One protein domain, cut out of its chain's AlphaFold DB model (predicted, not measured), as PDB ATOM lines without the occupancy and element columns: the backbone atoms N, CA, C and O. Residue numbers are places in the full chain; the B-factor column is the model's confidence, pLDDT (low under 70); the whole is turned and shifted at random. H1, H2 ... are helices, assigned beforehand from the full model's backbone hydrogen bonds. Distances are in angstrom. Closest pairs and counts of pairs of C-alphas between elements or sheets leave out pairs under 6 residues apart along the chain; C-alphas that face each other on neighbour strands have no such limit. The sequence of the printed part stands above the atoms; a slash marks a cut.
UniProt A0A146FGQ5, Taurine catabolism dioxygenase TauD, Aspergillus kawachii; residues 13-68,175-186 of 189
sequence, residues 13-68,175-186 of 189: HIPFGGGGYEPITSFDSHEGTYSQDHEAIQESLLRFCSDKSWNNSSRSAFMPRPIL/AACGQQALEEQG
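AT A GLANCE: This is residues 13 to 68 and 175 to 186 of the 189 residues of the protein "Taurine catabolism dioxygenase TauD" of Aspergillus kawachii (UniProt A0A146FGQ5). With little regular structure, this is a pair of crossed helices among long loops: H2 packs steeply over the later part of H1, and residues 49 to 68 fold back from the end of H1. The 68 printed residues hold H1, then H2, and no named strand; the class is all helix, with 27 residues in named elements. The whole is compact, with a radius of gyration of the C-alphas of 12.3 A, and spans 34 by 22 by 20 A.

IN THESE COORDINATES: Start at C-alpha 13, (123.805, 94.590, 238.312). H1, residues 32 to 48, runs 25.4 A from (129.139, 85.594, 246.214). H2, residues 175 to 184, runs 14.0 A to (122.385, 104.443, 250.063).

HOW THE PARTS SIT: Look at Ser 44 and Ala 181, whose C-alphas, 5.5 A apart, are the closest where H1, with residues 41 to 48 alone, touches H2. They run opposite ways at a steep tilt of 57 degrees. O i to N i+4 pairs are within hydrogen-bond range in 12 of 13 for H1 and 5 of 6 for H2.

THE WHOLE: Residues 25 to 32 stand free. Residues 69 to 174 are not printed; C-alphas 68 and 175 are 17.0 A apart. Residues 17 to 19 and 26 to 31 have pLDDT under 70.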
ATOM      1  N   HIS A  13     123.060  94.412 237.079       88.44
ATOM      2  CA  HIS A  13     123.805  94.590 238.312       88.44
ATOM      3  C   HIS A  13     124.474  95.966 238.307       88.44
ATOM      4  O   HIS A  13     125.028  96.387 237.292       88.44
ATOM      5  N   ILE A  14     124.394  96.671 239.433       86.69
ATOM      6  CA  ILE A  14     125.104  97.932 239.663       86.69
ATOM      7  C   ILE A  14     125.959  97.712 240.914       86.69
ATOM      8  O   ILE A  14     125.386  97.532 241.992       86.69
ATOM      9  N   PRO A  15     127.298  97.683 240.789       80.25
ATOM     10  CA  PRO A  15     128.183  97.517 241.932       80.25
ATOM     11  C   PRO A  15     128.008  98.633 242.966       80.25
ATOM     12  O   PRO A  15     127.780  99.797 242.622       80.25
ATOM     13  N   PHE A  16     128.177  98.287 244.242       75.88
ATOM     14  CA  PHE A  16     128.152  99.264 245.326       75.88
ATOM     15  C   PHE A  16     129.226 100.339 245.163       75.88
ATOM     16  O   PHE A  16     130.380 100.054 244.844       75.88
ATOM     17  N   GLY A  17     128.837 101.591 245.413       67.31
ATOM     18  CA  GLY A  17     129.704 102.753 245.201       67.31
ATOM     19  C   GLY A  17     129.752 103.252 243.751       67.31
ATOM     20  O   GLY A  17     130.502 104.187 243.463       67.31
ATOM     21  N   GLY A  18     128.936 102.679 242.858       65.81
ATOM     22  CA  GLY A  18     128.790 103.102 241.467       65.81
ATOM     23  C   GLY A  18     129.878 102.552 240.538       65.81
ATOM     24  O   GLY A  18     130.661 101.679 240.900       65.81
ATOM     25  N   GLY A  19     129.933 103.067 239.306       68.69
ATOM     26  CA  GLY A  19     130.955 102.675 238.318       68.69
ATOM     27  C   GLY A  19     130.424 102.089 237.007       68.69
ATOM     28  O   GLY A  19     131.220 101.675 236.168       68.69
ATOM     29  N   GLY A  20     129.107 102.106 236.802       79.25
ATOM     30  CA  GLY A  20     128.444 101.573 235.610       79.25
ATOM     31  C   GLY A  20     127.478 100.450 235.966       79.25
ATOM     32  O   GLY A  20     127.178 100.234 237.136       79.25
ATOM     33  N   TYR A  21     126.976  99.755 234.950       84.69
ATOM     34  CA  TYR A  21     126.087  98.611 235.121       84.69
ATOM     35  C   TYR A  21     126.556  97.435 234.266       84.69
ATOM     36  O   TYR A  21     127.124  97.628 233.186       84.69
ATOM     37  N   GLU A  22     126.253  96.222 234.718       85.69
ATOM     38  CA  GLU A  22     126.524  94.980 234.002       85.69
ATOM     39  C   GLU A  22     125.211  94.229 233.709       85.69
ATOM     40  O   GLU A  22     124.388  94.044 234.608       85.69
ATOM     41  N   PRO A  23     124.962  93.810 232.455       85.19
ATOM     42  CA  PRO A  23     123.823  92.964 232.106       85.19
ATOM     43  C   PRO A  23     123.779  91.640 232.871       85.19
ATOM     44  O   PRO A  23     124.751  90.891 232.865       85.19
ATOM     45  N   ILE A  24     122.613  91.283 233.416       83.75
ATOM     46  CA  ILE A  24     122.388  89.954 233.997       83.75
ATOM     47  C   ILE A  24     121.785  89.053 232.917       83.75
ATOM     48  O   ILE A  24     120.598  89.134 232.608       83.75
ATOM     49  N   THR A  25     122.613  88.203 232.305       72.19
ATOM     50  CA  THR A  25     122.178  87.249 231.262       72.19
ATOM     51  C   THR A  25     121.771  85.887 231.823       72.19
ATOM     52  O   THR A  25     120.978  85.177 231.213       72.19
ATOM     53  N   SER A  26     122.308  85.519 232.986       66.38
ATOM     54  CA  SER A  26     121.936  84.328 233.750       66.38
ATOM     55  C   SER A  26     122.163  84.623 235.225       66.38
ATOM     56  O   SER A  26     123.285  84.940 235.614       66.38
ATOM     57  N   PHE A  27     121.114  84.547 236.039       64.19
ATOM     58  CA  PHE A  27     121.249  84.731 237.479       64.19
ATOM     59  C   PHE A  27     121.904  83.490 238.096       64.19
ATOM     60  O   PHE A  27     121.286  82.424 238.127       64.19
ATOM     61  N   ASP A  28     123.137  83.625 238.581       67.31
ATOM     62  CA  ASP A  28     123.760  82.622 239.444       67.31
ATOM     63  C   ASP A  28     123.566  83.027 240.909       67.31
ATOM     64  O   ASP A  28     124.257  83.897 241.435       67.31
ATOM     65  N   SER A  29     122.619  82.383 241.595       57.78
ATOM     66  CA  SER A  29     122.365  82.623 243.022       57.78
ATOM     67  C   SER A  29     123.563  82.307 243.925       57.78
ATOM     68  O   SER A  29     123.552  82.695 245.091       57.78
ATOM     69  N   HIS A  30     124.564  81.577 243.421       56.53
ATOM     70  CA  HIS A  30     125.791  81.242 244.143       56.53
ATOM     71  C   HIS A  30     126.929  82.233 243.896       56.53
ATOM     72  O   HIS A  30     127.996  82.095 244.500       56.53
ATOM     73  N   GLU A  31     126.712  83.247 243.057       69.38
ATOM     74  CA  GLU A  31     127.663  84.332 242.905       69.38
ATOM     75  C   GLU A  31     127.751  85.103 244.231       69.38
ATOM     76  O   GLU A  31     126.787  85.716 244.700       69.38
ATOM     77  N   GLY A  32     128.921  85.030 244.878       74.06
ATOM     78  CA  GLY A  32     129.139  85.594 246.214       74.06
ATOM     79  C   GLY A  32     128.805  87.086 246.295       74.06
ATOM     80  O   GLY A  32     128.332  87.550 247.331       74.06
ATOM     81  N   THR A  33     128.968  87.808 245.185       77.81
ATOM     82  CA  THR A  33     128.616  89.223 245.032       77.81
ATOM     83  C   THR A  33     127.116  89.463 245.222       77.81
ATOM     84  O   THR A  33     126.730  90.301 246.029       77.81
ATOM     85  N   TYR A  34     126.240  88.683 244.576       83.12
ATOM     86  CA  TYR A  34     124.790  88.902 244.684       83.12
ATOM     87  C   TYR A  34     124.242  88.596 246.072       83.12
ATOM     88  O   TYR A  34     123.301  89.262 246.513       83.12
ATOM     89  N   SER A  35     124.826  87.602 246.749       83.00
ATOM     90  CA  SER A  35     124.495  87.298 248.143       83.00
ATOM     91  C   SER A  35     124.851  88.471 249.056       83.00
ATOM     92  O   SER A  35     124.003  88.914 249.825       83.00
ATOM     93  N   GLN A  36     126.055  89.038 248.910       84.62
ATOM     94  CA  GLN A  36     126.482  90.215 249.676       84.62
ATOM     95  C   GLN A  36     125.593  91.428 249.395       84.62
ATOM     96  O   GLN A  36     125.166  92.107 250.329       84.62
ATOM     97  N   ASP A  37     125.235  91.660 248.129       85.62
ATOM     98  CA  ASP A  37     124.369  92.781 247.777       85.62
ATOM     99  C   ASP A  37     122.969  92.641 248.373       85.62
ATOM    100  O   ASP A  37     122.326  93.618 248.769       85.62
ATOM    101  N   HIS A  38     122.466  91.406 248.399       88.00
ATOM    102  CA  HIS A  38     121.191  91.097 249.016       88.00
ATOM    103  C   HIS A  38     121.264  91.230 250.540       88.00
ATOM    104  O   HIS A  38     120.321  91.717 251.139       88.00
ATOM    105  N   GLU A  39     122.356  90.872 251.205       88.88
ATOM    106  CA  GLU A  39     122.480  91.103 252.650       88.88
ATOM    107  C   GLU A  39     122.523  92.602 252.983       88.88
ATOM    108  O   GLU A  39     121.743  93.075 253.814       88.88
ATOM    109  N   ALA A  40     123.346  93.375 252.269       88.12
ATOM    110  CA  ALA A  40     123.503  94.809 252.503       88.12
ATOM    111  C   ALA A  40     122.195  95.593 252.299       88.12
ATOM    112  O   ALA A  40     121.856  96.460 253.112       88.12
ATOM    113  N   ILE A  41     121.406  95.262 251.267       89.31
ATOM    114  CA  ILE A  41     120.107  95.919 251.090       89.31
ATOM    115  C   ILE A  41     119.148  95.576 252.234       89.31
ATOM    116  O   ILE A  41     118.386  96.431 252.674       89.31
ATOM    117  N   GLN A  42     119.157  94.331 252.719       90.38
ATOM    118  CA  GLN A  42     118.221  93.880 253.745       90.38
ATOM    119  C   GLN A  42     118.524  94.592 255.062       90.38
ATOM    120  O   GLN A  42     117.596  94.999 255.764       90.38
ATOM    121  N   GLU A  43     119.805  94.821 255.359       89.94
ATOM    122  CA  GLU A  43     120.225  95.672 256.469       89.94
ATOM    123  C   GLU A  43     119.763  97.123 256.298       89.94
ATOM    124  O   GLU A  43     119.218  97.694 257.245       89.94
ATOM    125  N   SER A  44     119.935  97.716 255.111       88.69
ATOM    126  CA  SER A  44     119.486  99.090 254.835       88.69
ATOM    127  C   SER A  44     117.964  99.228 255.001       88.69
ATOM    128  O   SER A  44     117.498 100.085 255.752       88.69
ATOM    129  N   LEU A  45     117.173  98.301 254.446       89.25
ATOM    130  CA  LEU A  45     115.713  98.272 254.607       89.25
ATOM    131  C   LEU A  45     115.278  98.238 256.082       89.25
ATOM    132  O   LEU A  45     114.303  98.897 256.454       89.25
ATOM    133  N   LEU A  46     115.999  97.497 256.933       88.44
ATOM    134  CA  LEU A  46     115.702  97.382 258.365       88.44
ATOM    135  C   LEU A  46     116.034  98.646 259.169       88.44
ATOM    136  O   LEU A  46     115.439  98.854 260.228       88.44
ATOM    137  N   ARG A  47     116.938  99.507 258.680       85.19
ATOM    138  CA  ARG A  47     117.209 100.816 259.305       85.19
ATOM    139  C   ARG A  47     116.021 101.763 259.167       85.19
ATOM    140  O   ARG A  47     115.763 102.549 260.075       85.19
ATOM    141  N   PHE A  48     115.288 101.663 258.059       78.06
ATOM    142  CA  PHE A  48     114.156 102.542 257.761       78.06
ATOM    143  C   PHE A  48     112.833 102.016 258.272       78.06
ATOM    144  O   PHE A  48     111.976 102.788 258.704       78.06
ATOM    145  N   CYS A  49     112.654 100.699 258.229       82.44
ATOM    146  CA  CYS A  49     111.418 100.099 258.667       82.44
ATOM    147  C   CYS A  49     111.661  98.778 259.377       82.44
ATOM    148  O   CYS A  49     112.266  97.853 258.832       82.44
ATOM    149  N   SER A  50     111.143  98.689 260.603       85.06
ATOM    150  CA  SER A  50     111.277  97.482 261.411       85.06
ATOM    151  C   SER A  50     110.671  96.273 260.703       85.06
ATOM    152  O   SER A  50     109.643  96.379 260.037       85.06
ATOM    153  N   ASP A  51     111.263  95.103 260.924       84.31
ATOM    154  CA  ASP A  51     110.826  93.837 260.327       84.31
ATOM    155  C   ASP A  51     109.316  93.579 260.499       84.31
ATOM    156  O   ASP A  51     108.633  93.179 259.566       84.31
ATOM    157  N   LYS A  52     108.760  93.942 261.664       85.38
ATOM    158  CA  LYS A  52     107.333  93.774 261.996       85.38
ATOM    159  C   LYS A  52     106.378  94.646 261.175       85.38
ATOM    160  O   LYS A  52     105.174  94.419 261.214       85.38
ATOM    161  N   SER A  53     106.895  95.681 260.521       84.31
ATOM    162  CA  SER A  53     106.100  96.623 259.725       84.31
ATOM    163  C   SER A  53     105.989  96.188 258.264       84.31
ATOM    164  O   SER A  53     105.103  96.650 257.547       84.31
ATOM    165  N   TRP A  54     106.871  95.290 257.819       82.31
ATOM    166  CA  TRP A  54     106.804  94.710 256.489       82.31
ATOM    167  C   TRP A  54     105.697  93.661 256.427       82.31
ATOM    168  O   TRP A  54     105.555  92.811 257.303       82.31
ATOM    169  N   ASN A  55     104.899  93.717 255.366       81.88
ATOM    170  CA  ASN A  55     103.820  92.765 255.158       81.88
ATOM    171  C   ASN A  55     104.368  91.442 254.601       81.88
ATOM    172  O   ASN A  55     104.968  91.434 253.522       81.88
ATOM    173  N   ASN A  56     104.108  90.322 255.277       82.62
ATOM    174  CA  ASN A  56     104.510  88.982 254.836       82.62
ATOM    175  C   ASN A  56     106.000  88.924 254.425       82.62
ATOM    176  O   ASN A  56     106.870  89.450 255.111       82.62
ATOM    177  N   SER A  57     106.300  88.310 253.280       82.56
ATOM    178  CA  SER A  57     107.642  88.181 252.704       82.56
ATOM    179  C   SER A  57     108.090  89.399 251.885       82.56
ATOM    180  O   SER A  57     109.060  89.301 251.138       82.56
ATOM    181  N   SER A  58     107.416  90.551 251.992       83.25
ATOM    182  CA  SER A  58     107.705  91.711 251.132       83.25
ATOM    183  C   SER A  58     109.163  92.168 251.239       83.25
ATOM    184  O   SER A  58     109.793  92.477 250.228       83.25
ATOM    185  N   ARG A  59     109.722  92.168 252.454       87.50
ATOM    186  CA  ARG A  59     111.113  92.566 252.688       87.50
ATOM    187  C   ARG A  59     112.095  91.602 252.023       87.50
ATOM    188  O   ARG A  59     112.940  92.031 251.245       87.50
ATOM    189  N   SER A  60     111.954  90.303 252.286       86.44
ATOM    190  CA  SER A  60     112.848  89.275 251.737       86.44
ATOM    191  C   SER A  60     112.716  89.114 250.223       86.44
ATOM    192  O   SER A  60     113.670  88.715 249.568       86.44
ATOM    193  N   ALA A  61     111.561  89.461 249.651       86.06
ATOM    194  CA  ALA A  61     111.344  89.478 248.208       86.06
ATOM    195  C   ALA A  61     111.953  90.706 247.501       86.06
ATOM    196  O   ALA A  61     111.930  90.763 246.273       86.06
ATOM    197  N   PHE A  62     112.472  91.700 248.238       87.12
ATOM    198  CA  PHE A  62     113.067  92.887 247.627       87.12
ATOM    199  C   PHE A  62     114.281  92.516 246.767       87.12
ATOM    200  O   PHE A  62     115.196  91.832 247.229       87.12
ATOM    201  N   MET A  63     114.292  93.007 245.525       85.81
ATOM    202  CA  MET A  63     115.310  92.698 244.526       85.81
ATOM    203  C   MET A  63     116.078  93.968 244.124       85.81
ATOM    204  O   MET A  63     115.579  94.747 243.315       85.81
ATOM    205  N   PRO A  64     117.311  94.186 244.619       86.56
ATOM    206  CA  PRO A  64     118.109  95.379 244.289       86.56
ATOM    207  C   PRO A  64     118.858  95.227 242.962       86.56
ATOM    208  O   PRO A  64     120.052  95.482 242.871       86.56
ATOM    209  N   ARG A  65     118.211  94.619 241.968       88.94
ATOM    210  CA  ARG A  65     118.741  94.436 240.611       88.94
ATOM    211  C   ARG A  65     117.739  95.124 239.690       88.94
ATOM    212  O   ARG A  65     116.729  94.494 239.349       88.94
ATOM    213  N   PRO A  66     117.931  96.421 239.399       88.62
ATOM    214  CA  PRO A  66     116.954  97.195 238.657       88.62
ATOM    215  C   PRO A  66     116.848  96.709 237.212       88.62
ATOM    216  O   PRO A  66     117.730  96.035 236.675       88.62
ATOM    217  N   ILE A  67     115.741  97.082 236.581       89.19
ATOM    218  CA  ILE A  67     115.510  96.882 235.156       89.19
ATOM    219  C   ILE A  67     115.859  98.182 234.439       89.19
ATOM    220  O   ILE A  67     115.355  99.247 234.799       89.19
ATOM    221  N   LEU A  68     116.706  98.099 233.414       86.94
ATOM    222  CA  LEU A  68     116.994  99.239 232.558       86.94
ATOM    223  C   LEU A  68     115.787  99.578 231.692       86.94
ATOM    224  O   LEU A  68     115.305  98.764 230.904       86.94
ATOM    225  N   ALA A 175     108.526 102.098 247.440       79.56
ATOM    226  CA  ALA A 175     108.822 103.398 246.847       79.56
ATOM    227  C   ALA A 175     109.564 104.340 247.805       79.56
ATOM    228  O   ALA A 175     110.307 105.190 247.339       79.56
ATOM    229  N   ALA A 176     109.368 104.209 249.120       84.12
ATOM    230  CA  ALA A 176     110.084 105.004 250.113       84.12
ATOM    231  C   ALA A 176     111.333 104.271 250.622       84.12
ATOM    232  O   ALA A 176     112.453 104.668 250.318       84.12
ATOM    233  N   CYS A 177     111.156 103.178 251.372       85.44
ATOM    234  CA  CYS A 177     112.272 102.468 251.997       85.44
ATOM    235  C   CYS A 177     113.150 101.755 250.966       85.44
ATOM    236  O   CYS A 177     114.365 101.728 251.122       85.44
ATOM    237  N   GLY A 178     112.547 101.177 249.923       86.88
ATOM    238  CA  GLY A 178     113.291 100.517 248.851       86.88
ATOM    239  C   GLY A 178     114.115 101.503 248.031       86.88
ATOM    240  O   GLY A 178     115.304 101.272 247.852       86.88
ATOM    241  N   GLN A 179     113.516 102.614 247.597       87.75
ATOM    242  CA  GLN A 179     114.229 103.672 246.872       87.75
ATOM    243  C   GLN A 179     115.399 104.225 247.691       87.75
ATOM    244  O   GLN A 179     116.526 104.246 247.207       87.75
ATOM    245  N   GLN A 180     115.164 104.569 248.958       87.25
ATOM    246  CA  GLN A 180     116.223 105.069 249.826       87.25
ATOM    247  C   GLN A 180     117.337 104.034 250.043       87.25
ATOM    248  O   GLN A 180     118.514 104.384 250.059       87.25
ATOM    249  N   ALA A 181     116.990 102.751 250.175       88.44
ATOM    250  CA  ALA A 181     117.991 101.695 250.269       88.44
ATOM    251  C   ALA A 181     118.824 101.580 248.982       88.44
ATOM    252  O   ALA A 181     120.028 101.358 249.061       88.44
ATOM    253  N   LEU A 182     118.224 101.763 247.801       88.81
ATOM    254  CA  LEU A 182     118.963 101.797 246.534       88.81
ATOM    255  C   LEU A 182     119.900 103.013 246.452       88.81
ATOM    256  O   LEU A 182     121.041 102.854 246.020       88.81
ATOM    257  N   GLU A 183     119.455 104.186 246.904       88.19
ATOM    258  CA  GLU A 183     120.269 105.411 246.972       88.19
ATOM    259  C   GLU A 183     121.476 105.246 247.909       88.19
ATOM    260  O   GLU A 183     122.606 105.545 247.526       88.19
ATOM    261  N   GLU A 184     121.285 104.689 249.113       85.75
ATOM    262  CA  GLU A 184     122.385 104.443 250.063       85.75
ATOM    263  C   GLU A 184     123.460 103.502 249.509       85.75
ATOM    264  O   GLU A 184     124.634 103.621 249.865       85.75
ATOM    265  N   GLN A 185     123.060 102.557 248.657       83.75
ATOM    266  CA  GLN A 185     123.977 101.622 248.012       83.75
ATOM    267  C   GLN A 185     124.589 102.174 246.710       83.75
ATOM    268  O   GLN A 185     125.443 101.518 246.110       83.75
ATOM    269  N   GLY A 186     124.187 103.372 246.270       83.88
ATOM    270  CA  GLY A 186     124.642 103.980 245.017       83.88
ATOM    271  C   GLY A 186     124.092 103.291 243.763       83.88
ATOM    272  O   GLY A 186     124.735 103.327 242.715       83.88
TER     273      GLY A 186